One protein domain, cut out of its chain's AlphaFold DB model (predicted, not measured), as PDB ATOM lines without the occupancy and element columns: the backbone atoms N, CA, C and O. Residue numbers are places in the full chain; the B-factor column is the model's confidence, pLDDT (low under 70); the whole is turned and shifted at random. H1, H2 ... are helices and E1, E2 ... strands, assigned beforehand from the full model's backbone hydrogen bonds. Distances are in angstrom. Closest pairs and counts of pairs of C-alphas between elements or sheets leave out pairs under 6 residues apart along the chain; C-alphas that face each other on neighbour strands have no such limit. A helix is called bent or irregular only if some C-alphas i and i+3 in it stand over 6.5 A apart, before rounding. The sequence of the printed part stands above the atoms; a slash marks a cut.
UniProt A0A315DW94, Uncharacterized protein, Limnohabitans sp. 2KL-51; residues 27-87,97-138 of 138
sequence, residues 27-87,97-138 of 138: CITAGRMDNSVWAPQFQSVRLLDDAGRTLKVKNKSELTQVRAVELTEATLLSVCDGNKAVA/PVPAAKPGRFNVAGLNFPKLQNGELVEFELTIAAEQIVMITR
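Overview. This is residues 27 to 87 and 97 to 138 of the 138 residues of an uncharacterized protein of Limnohabitans sp. 2KL-51 (UniProt A0A315DW94). One six-stranded sheet is curled like part of a barrel, folding back at E6 so that E2, E1 and E7 face E4 and E3; the short helix H1 packs on it. A small two-stranded sheet, E5 with E8, lies off to one side. The printed part has 103 residues with one named helix and eight named strands, in the order E1 E2 E3 H1 E4 E5 E6 E7 E8; strands hold 46 of the 52 residues in named elements, the class mostly strand, and both sheets are antiparallel, the larger ordered E2 E1 E7 E6 E4 E3. The whole is compact, with a radius of gyration of the C-alphas of 13.1 A, spanning 37 by 36 by 21 A.

Along the chain. E1, residues 27 to 34, starts at C-alpha 27 (-30.852, 1.820, 77.180) and spans 19.7 A, bending by 60 degrees at residue 30. E2 is residues 37 to 41, E3 45 to 48, H1 60 to 65, E4 68 to 71 and E5 98 to 101. E6, 104 to 112, spans 20.8 A and bends by 77 degrees at residue 109; E7, 120 to 127, spans 22.3 A. E8, 133 to 136, ends at C-alpha 136 (-38.420, -11.574, 72.243).

Arrangement. E6 is the hinge of the folded sheet, one sheet bent back into two facing leaves. N 123 and O 112 are within hydrogen-bond range at 2.9 A between E7 and E6, a hairpin, and N 106 and O 69 are within hydrogen-bond range at 2.9 A between E6 and E4. N 30 and O 122 are 2.8 A apart between E1 and E7, N 37 and O 34 2.8 A in the hairpin E1 and E2, N 70 and O 46 2.8 A between E4 and E3, N 100 and O 134 2.8 A between E5 and E8. H1 is on the larger sheet, height 7.0 A, over none of its strands; its closest C-alphas to E2 are Lys 60 and Trp 38, 7.0 A. In H1, 0 of 2 O i to N i+4 pairs are within hydrogen-bond range, but 3 of 3 O i to N i+3 pairs are.

Size, cuts and confidence. The C-alphas of Asn 35 and Glu 131 are farthest apart, 37.7 A. Residues 88 to 96 are not printed; C-alphas 87 and 97 are 20.9 A apart across the cut. The link E3 to H1 is long. Residue 138 is under 70 in pLDDT.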
ATOM      1  N   CYS A  27     -31.537   2.114  75.934       94.69
ATOM      2  CA  CYS A  27     -30.852   1.820  77.180       94.69
ATOM      3  C   CYS A  27     -30.969   0.345  77.538       94.69
ATOM      4  O   CYS A  27     -32.009  -0.290  77.327       94.69
ATOM      5  N   ILE A  28     -29.908  -0.170  78.150       96.00
ATOM      6  CA  ILE A  28     -29.936  -1.427  78.892       96.00
ATOM      7  C   ILE A  28     -29.753  -1.152  80.377       96.00
ATOM      8  O   ILE A  28     -28.987  -0.270  80.768       96.00
ATOM      9  N   THR A  29     -30.388  -1.964  81.214       95.62
ATOM     10  CA  THR A  29     -30.088  -2.002  82.644       95.62
ATOM     11  C   THR A  29     -28.908  -2.942  82.887       95.62
ATOM     12  O   THR A  29     -28.944  -4.100  82.482       95.62
ATOM     13  N   ALA A  30     -27.867  -2.462  83.563       95.56
ATOM     14  CA  ALA A  30     -26.665  -3.231  83.904       95.56
ATOM     15  C   ALA A  30     -26.598  -3.632  85.387       95.56
ATOM     16  O   ALA A  30     -25.731  -4.405  85.798       95.56
ATOM     17  N   GLY A  31     -27.500  -3.104  86.212       94.31
ATOM     18  CA  GLY A  31     -27.609  -3.461  87.620       94.31
ATOM     19  C   GLY A  31     -28.275  -2.370  88.447       94.31
ATOM     20  O   GLY A  31     -28.972  -1.505  87.913       94.31
ATOM     21  N   ARG A  32     -28.031  -2.402  89.759       93.38
ATOM     22  CA  ARG A  32     -28.588  -1.445  90.724       93.38
ATOM     23  C   ARG A  32     -27.512  -0.907  91.658       93.38
ATOM     24  O   ARG A  32     -26.710  -1.665  92.194       93.38
ATOM     25  N   MET A  33     -27.511   0.400  91.857       91.88
ATOM     26  CA  MET A  33     -26.708   1.093  92.851       91.88
ATOM     27  C   MET A  33     -27.528   1.259  94.135       91.88
ATOM     28  O   MET A  33     -28.629   1.809  94.109       91.88
ATOM     29  N   ASP A  34     -26.986   0.815  95.262       87.94
ATOM     30  CA  ASP A  34     -27.590   0.967  96.584       87.94
ATOM     31  C   ASP A  34     -26.545   1.517  97.555       87.94
ATOM     32  O   ASP A  34     -25.501   0.903  97.749       87.94
ATOM     33  N   ASN A  35     -26.777   2.700  98.127       83.00
ATOM     34  CA  ASN A  35     -25.837   3.355  99.047       83.00
ATOM     35  C   ASN A  35     -24.374   3.378  98.548       83.00
ATOM     36  O   ASN A  35     -23.436   3.140  99.303       83.00
ATOM     37  N   SER A  36     -24.169   3.680  97.260       81.06
ATOM     38  CA  SER A  36     -22.862   3.672  96.565       81.06
ATOM     39  C   SER A  36     -22.227   2.294  96.337       81.06
ATOM     40  O   SER A  36     -21.125   2.215  95.791       81.06
ATOM     41  N   VAL A  37     -22.921   1.217  96.699       87.44
ATOM     42  CA  VAL A  37     -22.554  -0.161  96.379       87.44
ATOM     43  C   VAL A  37     -23.284  -0.578  95.113       87.44
ATOM     44  O   VAL A  37     -24.513  -0.565  95.046       87.44
ATOM     45  N   TRP A  38     -22.529  -0.974  94.093       90.31
ATOM     46  CA  TRP A  38     -23.119  -1.489  92.865       90.31
ATOM     47  C   TRP A  38     -23.431  -2.982  93.008       90.31
ATOM     48  O   TRP A  38     -22.567  -3.830  92.761       90.31
ATOM     49  N   ALA A  39     -24.656  -3.293  93.441       85.75
ATOM     50  CA  ALA A  39     -25.163  -4.651  93.585       85.75
ATOM     51  C   ALA A  39     -26.713  -4.714  93.503       85.75
ATOM     52  O   ALA A  39     -27.398  -3.945  94.184       85.75
ATOM     53  N   PRO A  40     -27.288  -5.670  92.741       87.94
ATOM     54  CA  PRO A  40     -26.594  -6.635  91.886       87.94
ATOM     55  C   PRO A  40     -26.014  -5.992  90.617       87.94
ATOM     56  O   PRO A  40     -26.540  -5.002  90.108       87.94
ATOM     57  N   GLN A  41     -24.946  -6.603  90.104       92.50
ATOM     58  CA  GLN A  41     -24.437  -6.383  88.747       92.50
ATOM     59  C   GLN A  41     -24.977  -7.507  87.866       92.50
ATOM     60  O   GLN A  41     -24.926  -8.676  88.264       92.50
ATOM     61  N   PHE A  42     -25.521  -7.182  86.697       94.31
ATOM     62  CA  PHE A  42     -26.031  -8.205  85.789       94.31
ATOM     63  C   PHE A  42     -24.864  -8.911  85.106       94.31
ATOM     64  O   PHE A  42     -24.076  -8.292  84.399       94.31
ATOM     65  N   GLN A  43     -24.754 -10.222  85.320       92.31
ATOM     66  CA  GLN A  43     -23.631 -11.024  84.821       92.31
ATOM     67  C   GLN A  43     -23.574 -11.093  83.292       92.31
ATOM     68  O   GLN A  43     -22.504 -11.330  82.736       92.31
ATOM     69  N   SER A  44     -24.706 -10.850  82.627       94.50
ATOM     70  CA  SER A  44     -24.789 -10.776  81.173       94.50
ATOM     71  C   SER A  44     -24.167  -9.507  80.585       94.50
ATOM     72  O   SER A  44     -24.000  -9.443  79.370       94.50
ATOM     73  N   VAL A  45     -23.805  -8.518  81.415       96.94
ATOM     74  CA  VAL A  45     -23.225  -7.236  80.993       96.94
ATOM     75  C   VAL A  45     -21.776  -7.132  81.463       96.94
ATOM     76  O   VAL A  45     -21.488  -6.889  82.635       96.94
ATOM     77  N   ARG A  46     -20.830  -7.268  80.531       97.62
ATOM     78  CA  ARG A  46     -19.398  -7.080  80.788       97.62
ATOM     79  C   ARG A  46     -18.975  -5.665  80.401       97.62
ATOM     80  O   ARG A  46     -19.139  -5.255  79.256       97.62
ATOM     81  N   LEU A  47     -18.393  -4.928  81.345       97.69
ATOM     82  CA  LEU A  47     -17.917  -3.561  81.122       97.69
ATOM     83  C   LEU A  47     -16.531  -3.539  80.490       97.69
ATOM     84  O   LEU A  47     -15.660  -4.307  80.902       97.69
ATOM     85  N   LEU A  48     -16.312  -2.637  79.535       98.12
ATOM     86  CA  LEU A  48     -15.072  -2.555  78.770       98.12
ATOM     87  C   LEU A  48     -14.554  -1.110  78.712       98.12
ATOM     88  O   LEU A  48     -15.344  -0.169  78.571       98.12
ATOM     89  N   ASP A  49     -13.235  -0.944  78.815       96.31
ATOM     90  CA  ASP A  49     -12.551   0.340  78.601       96.31
ATOM     91  C   ASP A  49     -12.356   0.653  77.104       96.31
ATOM     92  O   ASP A  49     -12.851  -0.058  76.228       96.31
ATOM     93  N   ASP A  50     -11.648   1.744  76.809       94.44
ATOM     94  CA  ASP A  50     -11.291   2.186  75.455       94.44
ATOM     95  C   ASP A  50     -10.393   1.190  74.703       94.44
ATOM     96  O   ASP A  50     -10.560   0.989  73.501       94.44
ATOM     97  N   ALA A  51      -9.484   0.522  75.412       94.88
ATOM     98  CA  ALA A  51      -8.654  -0.566  74.897       94.88
ATOM     99  C   ALA A  51      -9.432  -1.885  74.752       94.88
ATOM    100  O   ALA A  51      -8.904  -2.894  74.279       94.88
ATOM    101  N   GLY A  52     -10.691  -1.896  75.181       94.31
ATOM    102  CA  GLY A  52     -11.573  -3.031  75.108       94.31
ATOM    103  C   GLY A  52     -11.310  -4.127  76.141       94.31
ATOM    104  O   GLY A  52     -11.766  -5.256  75.944       94.31
ATOM    105  N   ARG A  53     -10.603  -3.815  77.225       96.56
ATOM    106  CA  ARG A  53     -10.321  -4.713  78.349       96.56
ATOM    107  C   ARG A  53     -11.471  -4.693  79.342       96.56
ATOM    108  O   ARG A  53     -12.135  -3.676  79.513       96.56
ATOM    109  N   THR A  54     -11.684  -5.805  80.041       95.88
ATOM    110  CA  THR A  54     -12.720  -5.882  81.077       95.88
ATOM    111  C   THR A  54     -12.410  -4.968  82.256       95.88
ATOM    112  O   THR A  54     -11.382  -5.121  82.915       95.88
ATOM    113  N   LEU A  55     -13.348  -4.076  82.563       94.69
ATOM    114  CA  LEU A  55     -13.325  -3.233  83.748       94.69
ATOM    115  C   LEU A  55     -14.056  -3.924  84.900       94.69
ATOM    116  O   LEU A  55     -15.202  -4.351  84.769       94.69
ATOM    117  N   LYS A  56     -13.394  -4.003  86.055       90.50
ATOM    118  CA  LYS A  56     -14.033  -4.369  87.323       90.50
ATOM    119  C   LYS A  56     -14.303  -3.094  88.100       90.50
ATOM    120  O   LYS A  56     -13.366  -2.481  88.599       90.50
ATOM    121  N   VAL A  57     -15.572  -2.728  88.201       89.38
ATOM    122  CA  VAL A  57     -15.995  -1.497  88.865       89.38
ATOM    123  C   VAL A  57     -16.393  -1.788  90.307       89.38
ATOM    124  O   VAL A  57     -17.193  -2.685  90.576       89.38
ATOM    125  N   LYS A  58     -15.830  -1.014  91.236       82.12
ATOM    126  CA  LYS A  58     -16.092  -1.118  92.678       82.12
ATOM    127  C   LYS A  58     -17.022  -0.025  93.195       82.12
ATOM    128  O   LYS A  58     -17.692  -0.233  94.201       82.12
ATOM    129  N   ASN A  59     -17.049   1.132  92.538       84.31
ATOM    130  CA  ASN A  59     -17.838   2.291  92.954       84.31
ATOM    131  C   ASN A  59     -18.456   3.018  91.754       84.31
ATOM    132  O   ASN A  59     -18.070   2.826  90.604       84.31
ATOM    133  N   LYS A  60     -19.421   3.896  92.038       89.56
ATOM    134  CA  LYS A  60     -20.180   4.629  91.019       89.56
ATOM    135  C   LYS A  60     -19.304   5.483  90.093       89.56
ATOM    136  O   LYS A  60     -19.578   5.538  88.899       89.56
ATOM    137  N   SER A  61     -18.261   6.139  90.608       90.75
ATOM    138  CA  SER A  61     -17.403   7.024  89.803       90.75
ATOM    139  C   SER A  61     -16.623   6.286  88.715       90.75
ATOM    140  O   SER A  61     -16.427   6.829  87.631       90.75
ATOM    141  N   GLU A  62     -16.218   5.041  88.966       92.75
ATOM    142  CA  GLU A  62     -15.485   4.218  87.997       92.75
ATOM    143  C   GLU A  62     -16.329   3.842  86.765       92.75
ATOM    144  O   GLU A  62     -15.764   3.599  85.700       92.75
ATOM    145  N   LEU A  63     -17.668   3.882  86.848       94.12
ATOM    146  CA  LEU A  63     -18.553   3.635  85.697       94.12
ATOM    147  C   LEU A  63     -18.345   4.646  84.559       94.12
ATOM    148  O   LEU A  63     -18.598   4.334  83.399       94.12
ATOM    149  N   THR A  64     -17.828   5.839  84.862       94.56
ATOM    150  CA  THR A  64     -17.495   6.855  83.849       94.56
ATOM    151  C   THR A  64     -16.330   6.453  82.941       94.56
ATOM    152  O   THR A  64     -16.098   7.109  81.928       94.56
ATOM    153  N   GLN A  65     -15.596   5.385  83.268       95.62
ATOM    154  CA  GLN A  65     -14.501   4.850  82.453       95.62
ATOM    155  C   GLN A  65     -14.986   3.851  81.395       95.62
ATOM    156  O   GLN A  65     -14.226   3.494  80.498       95.62
ATOM    157  N   VAL A  66     -16.246   3.410  81.467       97.38
ATOM    158  CA  VAL A  66     -16.811   2.453  80.513       97.38
ATOM    159  C   VAL A  66     -16.967   3.121  79.150       97.38
ATOM    160  O   VAL A  66     -17.468   4.241  79.039       97.38
ATOM    161  N   ARG A  67     -16.502   2.442  78.105       97.56
ATOM    162  CA  ARG A  67     -16.598   2.899  76.708       97.56
ATOM    163  C   ARG A  67     -17.385   1.934  75.842       97.56
ATOM    164  O   ARG A  67     -18.009   2.349  74.871       97.56
ATOM    165  N   ALA A  68     -17.397   0.663  76.221       97.62
ATOM    166  CA  ALA A  68     -18.205  -0.353  75.579       97.62
ATOM    167  C   ALA A  68     -18.752  -1.338  76.613       97.62
ATOM    168  O   ALA A  68     -18.199  -1.505  77.703       97.62
ATOM    169  N   VAL A  69     -19.821  -2.024  76.235       97.69
ATOM    170  CA  VAL A  69     -20.345  -3.185  76.948       97.69
ATOM    171  C   VAL A  69     -20.321  -4.392  76.021       97.69
ATOM    172  O   VAL A  69     -20.540  -4.271  74.817       97.69
ATOM    173  N   GLU A  70     -20.041  -5.563  76.573       98.00
ATOM    174  CA  GLU A  70     -20.273  -6.843  75.912       98.00
ATOM    175  C   GLU A  70     -21.462  -7.516  76.590       98.00
ATOM    176  O   GLU A  70     -21.483  -7.685  77.810       98.00
ATOM    177  N   LEU A  71     -22.448  -7.881  75.779       97.88
ATOM    178  CA  LEU A  71     -23.639  -8.606  76.183       97.88
ATOM    179  C   LEU A  71     -23.444 -10.075  75.842       97.88
ATOM    180  O   LEU A  71     -23.301 -10.424  74.669       97.88
ATOM    181  N   THR A  72     -23.426 -10.936  76.854       97.38
ATOM    182  CA  THR A  72     -23.276 -12.386  76.643       97.38
ATOM    183  C   THR A  72     -24.600 -13.061  76.298       97.38
ATOM    184  O   THR A  72     -24.611 -14.180  75.793       97.38
ATOM    185  N   GLU A  73     -25.717 -12.381  76.554       96.44
ATOM    186  CA  GLU A  73     -27.079 -12.854  76.329       96.44
ATOM    187  C   GLU A  73     -27.936 -11.749  75.707       96.44
ATOM    188  O   GLU A  73     -27.571 -10.567  75.718       96.44
ATOM    189  N   ALA A  74     -29.095 -12.132  75.164       95.25
ATOM    190  CA  ALA A  74     -30.050 -11.159  74.666       95.25
ATOM    191  C   ALA A  74     -30.531 -10.266  75.821       95.25
ATOM    192  O   ALA A  74     -31.022 -10.765  76.833       95.25
ATOM    193  N   THR A  75     -30.386  -8.949  75.681       95.88
ATOM    194  CA  THR A  75     -30.664  -7.995  76.764       95.88
ATOM    195  C   THR A  75     -31.799  -7.071  76.373       95.88
ATOM    196  O   THR A  75     -31.761  -6.458  75.310       95.88
ATOM    197  N   LEU A  76     -32.807  -6.968  77.237       94.19
ATOM    198  CA  LEU A  76     -33.970  -6.126  76.986       94.19
ATOM    199  C   LEU A  76     -33.577  -4.664  76.805       94.19
ATOM    200  O   LEU A  76     -32.759  -4.126  77.552       94.19
ATOM    201  N   LEU A  77     -34.209  -4.044  75.819       93.69
ATOM    202  CA  LEU A  77     -34.033  -2.644  75.496       93.69
ATOM    203  C   LEU A  77     -35.153  -1.828  76.128       93.69
ATOM    204  O   LEU A  77     -36.315  -2.236  76.165       93.69
ATOM    205  N   SER A  78     -34.782  -0.655  76.613       89.38
ATOM    206  CA  SER A  78     -35.679   0.331  77.200       89.38
ATOM    207  C   SER A  78     -35.448   1.690  76.553       89.38
ATOM    208  O   SER A  78     -34.409   1.935  75.936       89.38
ATOM    209  N   VAL A  79     -36.432   2.575  76.679       88.56
ATOM    210  CA  VAL A  79     -36.263   3.980  76.302       88.56
ATOM    211  C   VAL A  79     -35.361   4.643  77.337       88.56
ATOM    212  O   VAL A  79     -35.629   4.537  78.533       88.56
ATOM    213  N   CYS A  80     -34.323   5.348  76.892       87.25
ATOM    214  CA  CYS A  80     -33.513   6.163  77.789       87.25
ATOM    215  C   CYS A  80     -34.280   7.428  78.204       87.25
ATOM    216  O   CYS A  80     -34.417   8.357  77.412       87.25
ATOM    217  N   ASP A  81     -34.727   7.499  79.459       86.75
ATOM    218  CA  ASP A  81     -35.370   8.699  80.036       86.75
ATOM    219  C   ASP A  81     -34.449   9.439  81.034       86.75
ATOM    220  O   ASP A  81     -34.871  10.179  81.929       86.75
ATOM    221  N   GLY A  82     -33.140   9.217  80.895       87.88
ATOM    222  CA  GLY A  82     -32.109   9.812  81.737       87.88
ATOM    223  C   GLY A  82     -32.209   9.381  83.202       87.88
ATOM    224  O   GLY A  82     -32.475   8.229  83.522       87.88
ATOM    225  N   ASN A  83     -31.998  10.326  84.121       88.50
ATOM    226  CA  ASN A  83     -32.015  10.065  85.568       88.50
ATOM    227  C   ASN A  83     -33.404  10.229  86.205       88.50
ATOM    228  O   ASN A  83     -33.507  10.383  87.427       88.50
ATOM    229  N   LYS A  84     -34.473  10.273  85.398       86.75
ATOM    230  CA  LYS A  84     -35.832  10.407  85.928       86.75
ATOM    231  C   LYS A  84     -36.185   9.206  86.803       86.75
ATOM    232  O   LYS A  84     -35.596   8.130  86.707       86.75
ATOM    233  N   ALA A  85     -37.126   9.422  87.716       85.69
ATOM    234  CA  ALA A  85     -37.636   8.337  88.535       85.69
ATOM    235  C   ALA A  85     -38.358   7.321  87.647       85.69
ATOM    236  O   ALA A  85     -39.163   7.700  86.795       85.69
ATOM    237  N   VAL A  86     -38.083   6.039  87.867       82.56
ATOM    238  CA  VAL A  86     -38.776   4.966  87.154       82.56
ATOM    239  C   VAL A  86     -40.205   4.903  87.685       82.56
ATOM    240  O   VAL A  86     -40.418   4.657  88.876       82.56
ATOM    241  N   ALA A  87     -41.186   5.152  86.815       75.00
ATOM    242  CA  ALA A  87     -42.591   5.016  87.177       75.00
ATOM    243  C   ALA A  87     -42.870   3.571  87.618       75.00
ATOM    244  O   ALA A  87     -42.442   2.619  86.958       75.00
ATOM    245  N   PRO A  97     -44.270  -9.279  72.181       87.31
ATOM    246  CA  PRO A  97     -42.838  -9.245  71.959       87.31
ATOM    247  C   PRO A  97     -42.251  -7.888  72.368       87.31
ATOM    248  O   PRO A  97     -42.811  -6.840  72.042       87.31
ATOM    249  N   VAL A  98     -41.110  -7.910  73.050       90.44
ATOM    250  CA  VAL A  98     -40.371  -6.722  73.495       90.44
ATOM    251  C   VAL A  98     -38.998  -6.661  72.823       90.44
ATOM    252  O   VAL A  98     -38.409  -7.713  72.553       90.44
ATOM    253  N   PRO A  99     -38.476  -5.459  72.531       93.56
ATOM    254  CA  PRO A  99     -37.175  -5.319  71.897       93.56
ATOM    255  C   PRO A  99     -36.041  -5.742  72.843       93.56
ATOM    256  O   PRO A  99     -36.040  -5.426  74.034       93.56
ATOM    257  N   ALA A 100     -35.049  -6.434  72.292       95.25
ATOM    258  CA  ALA A 100     -33.819  -6.837  72.959       95.25
ATOM    259  C   ALA A 100     -32.619  -6.682  72.015       95.25
ATOM    260  O   ALA A 100     -32.732  -6.932  70.815       95.25
ATOM    261  N   ALA A 101     -31.457  -6.310  72.545       96.38
ATOM    262  CA  ALA A 101     -30.194  -6.425  71.827       96.38
ATOM    263  C   ALA A 101     -29.780  -7.894  71.769       96.38
ATOM    264  O   ALA A 101     -29.856  -8.604  72.773       96.38
ATOM    265  N   LYS A 102     -29.307  -8.343  70.606       97.00
ATOM    266  CA  LYS A 102     -28.595  -9.619  70.467       97.00
ATOM    267  C   LYS A 102     -27.302  -9.600  71.305       97.00
ATOM    268  O   LYS A 102     -26.753  -8.520  71.533       97.00
ATOM    269  N   PRO A 103     -26.771 -10.769  71.704       97.81
ATOM    270  CA  PRO A 103     -25.424 -10.857  72.261       97.81
ATOM    271  C   PRO A 103     -24.395 -10.207  71.329       97.81
ATOM    272  O   PRO A 103     -24.485 -10.341  70.105       97.81
ATOM    273  N   GLY A 104     -23.415  -9.513  71.899       97.12
ATOM    274  CA  GLY A 104     -22.411  -8.784  71.131       97.12
ATOM    275  C   GLY A 104     -21.809  -7.608  71.886       97.12
ATOM    276  O   GLY A 104     -22.106  -7.374  73.056       97.12
ATOM    277  N   ARG A 105     -20.940  -6.862  71.203       96.62
ATOM    278  CA  ARG A 105     -20.272  -5.682  71.753       96.62
ATOM    279  C   ARG A 105     -20.930  -4.406  71.246       96.62
ATOM    280  O   ARG A 105     -21.129  -4.263  70.042       96.62
ATOM    281  N   PHE A 106     -21.187  -3.471  72.154       96.44
ATOM    282  CA  PHE A 106     -21.847  -2.203  71.864       96.44
ATOM    283  C   PHE A 106     -21.078  -1.042  72.479       96.44
ATOM    284  O   PHE A 106     -20.588  -1.135  73.606       96.44
ATOM    285  N   ASN A 107     -20.987   0.058  71.737       96.19
ATOM    286  CA  ASN A 107     -20.397   1.289  72.245       96.19
ATOM    287  C   ASN A 107     -21.377   1.977  73.194       96.19
ATOM    288  O   ASN A 107     -22.583   2.010  72.938       96.19
ATOM    289  N   VAL A 108     -20.836   2.538  74.272       96.38
ATOM    290  CA  VAL A 108     -21.590   3.327  75.243       96.38
ATOM    291  C   VAL A 108     -21.623   4.776  74.777       96.38
ATOM    292  O   VAL A 108     -20.579   5.404  74.614       96.38
ATOM    293  N   ALA A 109     -22.829   5.304  74.592       94.69
ATOM    294  CA  ALA A 109     -23.077   6.711  74.301       94.69
ATOM    295  C   ALA A 109     -23.371   7.521  75.576       94.69
ATOM    296  O   ALA A 109     -23.090   8.718  75.623       94.69
ATOM    297  N   GLY A 110     -23.878   6.871  76.628       95.19
ATOM    298  CA  GLY A 110     -24.267   7.536  77.869       95.19
ATOM    299  C   GLY A 110     -24.393   6.586  79.058       95.19
ATOM    300  O   GLY A 110     -24.482   5.368  78.907       95.19
ATOM    301  N   LEU A 111     -24.394   7.165  80.258       95.38
ATOM    302  CA  LEU A 111     -24.556   6.465  81.530       95.38
ATOM    303  C   LEU A 111     -25.605   7.199  82.364       95.38
ATOM    304  O   LEU A 111     -25.453   8.389  82.640       95.38
ATOM    305  N   ASN A 112     -26.626   6.469  82.800       95.12
ATOM    306  CA  ASN A 112     -27.750   6.998  83.557       95.12
ATOM    307  C   ASN A 112     -27.934   6.241  84.877       95.12
ATOM    308  O   ASN A 112     -27.599   5.062  85.015       95.12
ATOM    309  N   PHE A 113     -28.501   6.947  85.850       94.56
ATOM    310  CA  PHE A 113     -28.875   6.451  87.167       94.56
ATOM    311  C   PHE A 113     -30.337   6.789  87.499       94.56
ATOM    312  O   PHE A 113     -30.583   7.629  88.376       94.56
ATOM    313  N   PRO A 114     -31.319   6.181  86.802       93.12
ATOM    314  CA  PRO A 114     -32.733   6.363  87.116       93.12
ATOM    315  C   PRO A 114     -33.028   6.094  88.591       93.12
ATOM    316  O   PRO A 114     -32.578   5.094  89.164       93.12
ATOM    317  N   LYS A 115     -33.798   6.985  89.221       92.31
ATOM    318  CA  LYS A 115     -34.138   6.858  90.643       92.31
ATOM    319  C   LYS A 115     -35.177   5.760  90.853       92.31
ATOM    320  O   LYS A 115     -36.204   5.725  90.176       92.31
ATOM    321  N   LEU A 116     -34.926   4.905  91.838       89.25
ATOM    322  CA  LEU A 116     -35.899   3.958  92.374       89.25
ATOM    323  C   LEU A 116     -36.408   4.467  93.728       89.25
ATOM    324  O   LEU A 116     -35.835   5.393  94.300       89.25
ATOM    325  N   GLN A 117     -37.448   3.831  94.280       86.00
ATOM    326  CA  GLN A 117     -37.864   4.094  95.668       86.00
ATOM    327  C   GLN A 117     -36.700   3.883  96.645       86.00
ATOM    328  O   GLN A 117     -36.488   4.696  97.537       86.00
ATOM    329  N   ASN A 118     -35.916   2.825  96.411       86.62
ATOM    330  CA  ASN A 118     -34.692   2.526  97.142       86.62
ATOM    331  C   ASN A 118     -33.542   2.369  96.139       86.62
ATOM    332  O   ASN A 118     -33.539   1.418  95.350       86.62
ATOM    333  N   GLY A 119     -32.546   3.252  96.196       90.44
ATOM    334  CA  GLY A 119     -31.370   3.215  95.322       90.44
ATOM    335  C   GLY A 119     -31.624   3.749  93.908       90.44
ATOM    336  O   GLY A 119     -32.521   4.558  93.670       90.44
ATOM    337  N   GLU A 120     -30.799   3.315  92.963       94.00
ATOM    338  CA  GLU A 120     -30.813   3.777  91.573       94.00
ATOM    339  C   GLU A 120     -30.531   2.604  90.633       94.00
ATOM    340  O   GLU A 120     -29.786   1.691  90.988       94.00
ATOM    341  N   LEU A 121     -31.076   2.626  89.420       94.56
ATOM    342  CA  LEU A 121     -30.586   1.738  88.367       94.56
ATOM    343  C   LEU A 121     -29.208   2.197  87.888       94.56
ATOM    344  O   LEU A 121     -28.797   3.332  88.113       94.56
ATOM    345  N   VAL A 122     -28.489   1.295  87.234       95.81
ATOM    346  CA  VAL A 122     -27.331   1.638  86.408       95.81
ATOM    347  C   VAL A 122     -27.706   1.289  84.981       95.81
ATOM    348  O   VAL A 122     -27.880   0.109  84.671       95.81
ATOM    349  N   GLU A 123     -27.855   2.301  84.135       96.44
ATOM    350  CA  GLU A 123     -28.237   2.128  82.737       96.44
ATOM    351  C   GLU A 123     -27.161   2.656  81.800       96.44
ATOM    352  O   GLU A 123     -26.632   3.749  82.001       96.44
ATOM    353  N   PHE A 124     -26.864   1.887  80.755       97.12
ATOM    354  CA  PHE A 124     -26.015   2.342  79.660       97.12
ATOM    355  C   PHE A 124     -26.876   2.620  78.441       97.12
ATOM    356  O   PHE A 124     -27.619   1.749  77.989       97.12
ATOM    357  N   GLU A 125     -26.732   3.823  77.905       96.69
ATOM    358  CA  GLU A 125     -27.225   4.161  76.580       96.69
ATOM    359  C   GLU A 125     -26.238   3.617  75.553       96.69
ATOM    360  O   GLU A 125     -25.036   3.899  75.618       96.69
ATOM    361  N   LEU A 126     -26.742   2.810  74.623       95.19
ATOM    362  CA  LEU A 126     -25.931   2.097  73.648       95.19
ATOM    363  C   LEU A 126     -26.222   2.578  72.231       95.19
ATOM    364  O   LEU A 126     -27.365   2.848  71.865       95.19
ATOM    365  N   THR A 127     -25.189   2.586  71.393       92.44
ATOM    366  CA  THR A 127     -25.365   2.680  69.941       92.44
ATOM    367  C   THR A 127     -25.605   1.278  69.384       92.44
ATOM    368  O   THR A 127     -24.677   0.469  69.328       92.44
ATOM    369  N   ILE A 128     -26.848   0.979  68.997       91.88
ATOM    370  CA  ILE A 128     -27.274  -0.338  68.504       91.88
ATOM    371  C   ILE A 128     -27.829  -0.185  67.088       91.88
ATOM    372  O   ILE A 128     -28.722   0.629  66.854       91.88
ATOM    373  N   ALA A 129     -27.321  -0.979  66.146       91.69
ATOM    374  CA  ALA A 129     -27.858  -1.021  64.792       91.69
ATOM    375  C   ALA A 129     -29.151  -1.858  64.740       91.69
ATOM    376  O   ALA A 129     -29.317  -2.811  65.504       91.69
ATOM    377  N   ALA A 130     -30.084  -1.521  63.845       90.31
ATOM    378  CA  ALA A 130     -31.418  -2.132  63.815       90.31
ATOM    379  C   ALA A 130     -31.380  -3.664  63.627       90.31
ATOM    380  O   ALA A 130     -32.174  -4.388  64.220       90.31
ATOM    381  N   GLU A 131     -30.416  -4.179  62.867       92.50
ATOM    382  CA  GLU A 131     -30.183  -5.606  62.642       92.50
ATOM    383  C   GLU A 131     -29.680  -6.362  63.884       92.50
ATOM    384  O   GLU A 131     -29.729  -7.598  63.933       92.50
ATOM    385  N   GLN A 132     -29.198  -5.634  64.893       94.31
ATOM    386  CA  GLN A 132     -28.769  -6.167  66.185       94.31
ATOM    387  C   GLN A 132     -29.910  -6.178  67.214       94.31
ATOM    388  O   GLN A 132     -29.711  -6.679  68.321       94.31
ATOM    389  N   ILE A 133     -31.100  -5.688  66.850       94.69
ATOM    390  CA  ILE A 133     -32.309  -5.712  67.678       94.69
ATOM    391  C   ILE A 133     -33.184  -6.904  67.273       94.69
ATOM    392  O   ILE A 133     -33.355  -7.212  66.093       94.69
ATOM    393  N   VAL A 134     -33.741  -7.597  68.264       94.62
ATOM    394  CA  VAL A 134     -34.707  -8.690  68.097       94.62
ATOM    395  C   VAL A 134     -35.928  -8.459  68.970       94.62
ATOM    396  O   VAL A 134     -35.836  -7.845  70.027       94.62
ATOM    397  N   MET A 135     -37.069  -8.990  68.545       94.06
ATOM    398  CA  MET A 135     -38.278  -9.021  69.360       94.06
ATOM    399  C   MET A 135     -38.348 -10.368  70.082       94.06
ATOM    400  O   MET A 135     -38.400 -11.407  69.427       94.06
ATOM    401  N   ILE A 136     -38.338 -10.360  71.417       90.25
ATOM    402  CA  ILE A 136     -38.420 -11.574  72.243       90.25
ATOM    403  C   ILE A 136     -39.725 -11.611  73.031       90.25
ATOM    404  O   ILE A 136     -40.230 -10.576  73.456       90.25
ATOM    405  N   THR A 137     -40.288 -12.802  73.222       86.44
ATOM    406  CA  THR A 137     -41.497 -12.988  74.041       86.44
ATOM    407  C   THR A 137     -41.078 -13.290  75.480       86.44
ATOM    408  O   THR A 137     -40.163 -14.088  75.681       86.44
ATOM    409  N   ARG A 138     -41.709 -12.616  76.449       67.69
ATOM    410  CA  ARG A 138     -41.460 -12.772  77.893       67.69
ATOM    411  C   ARG A 138     -42.249 -13.924  78.504       67.69
ATOM    412  O   ARG A 138     -43.425 -14.101  78.115       67.69
TER     413      ARG A 138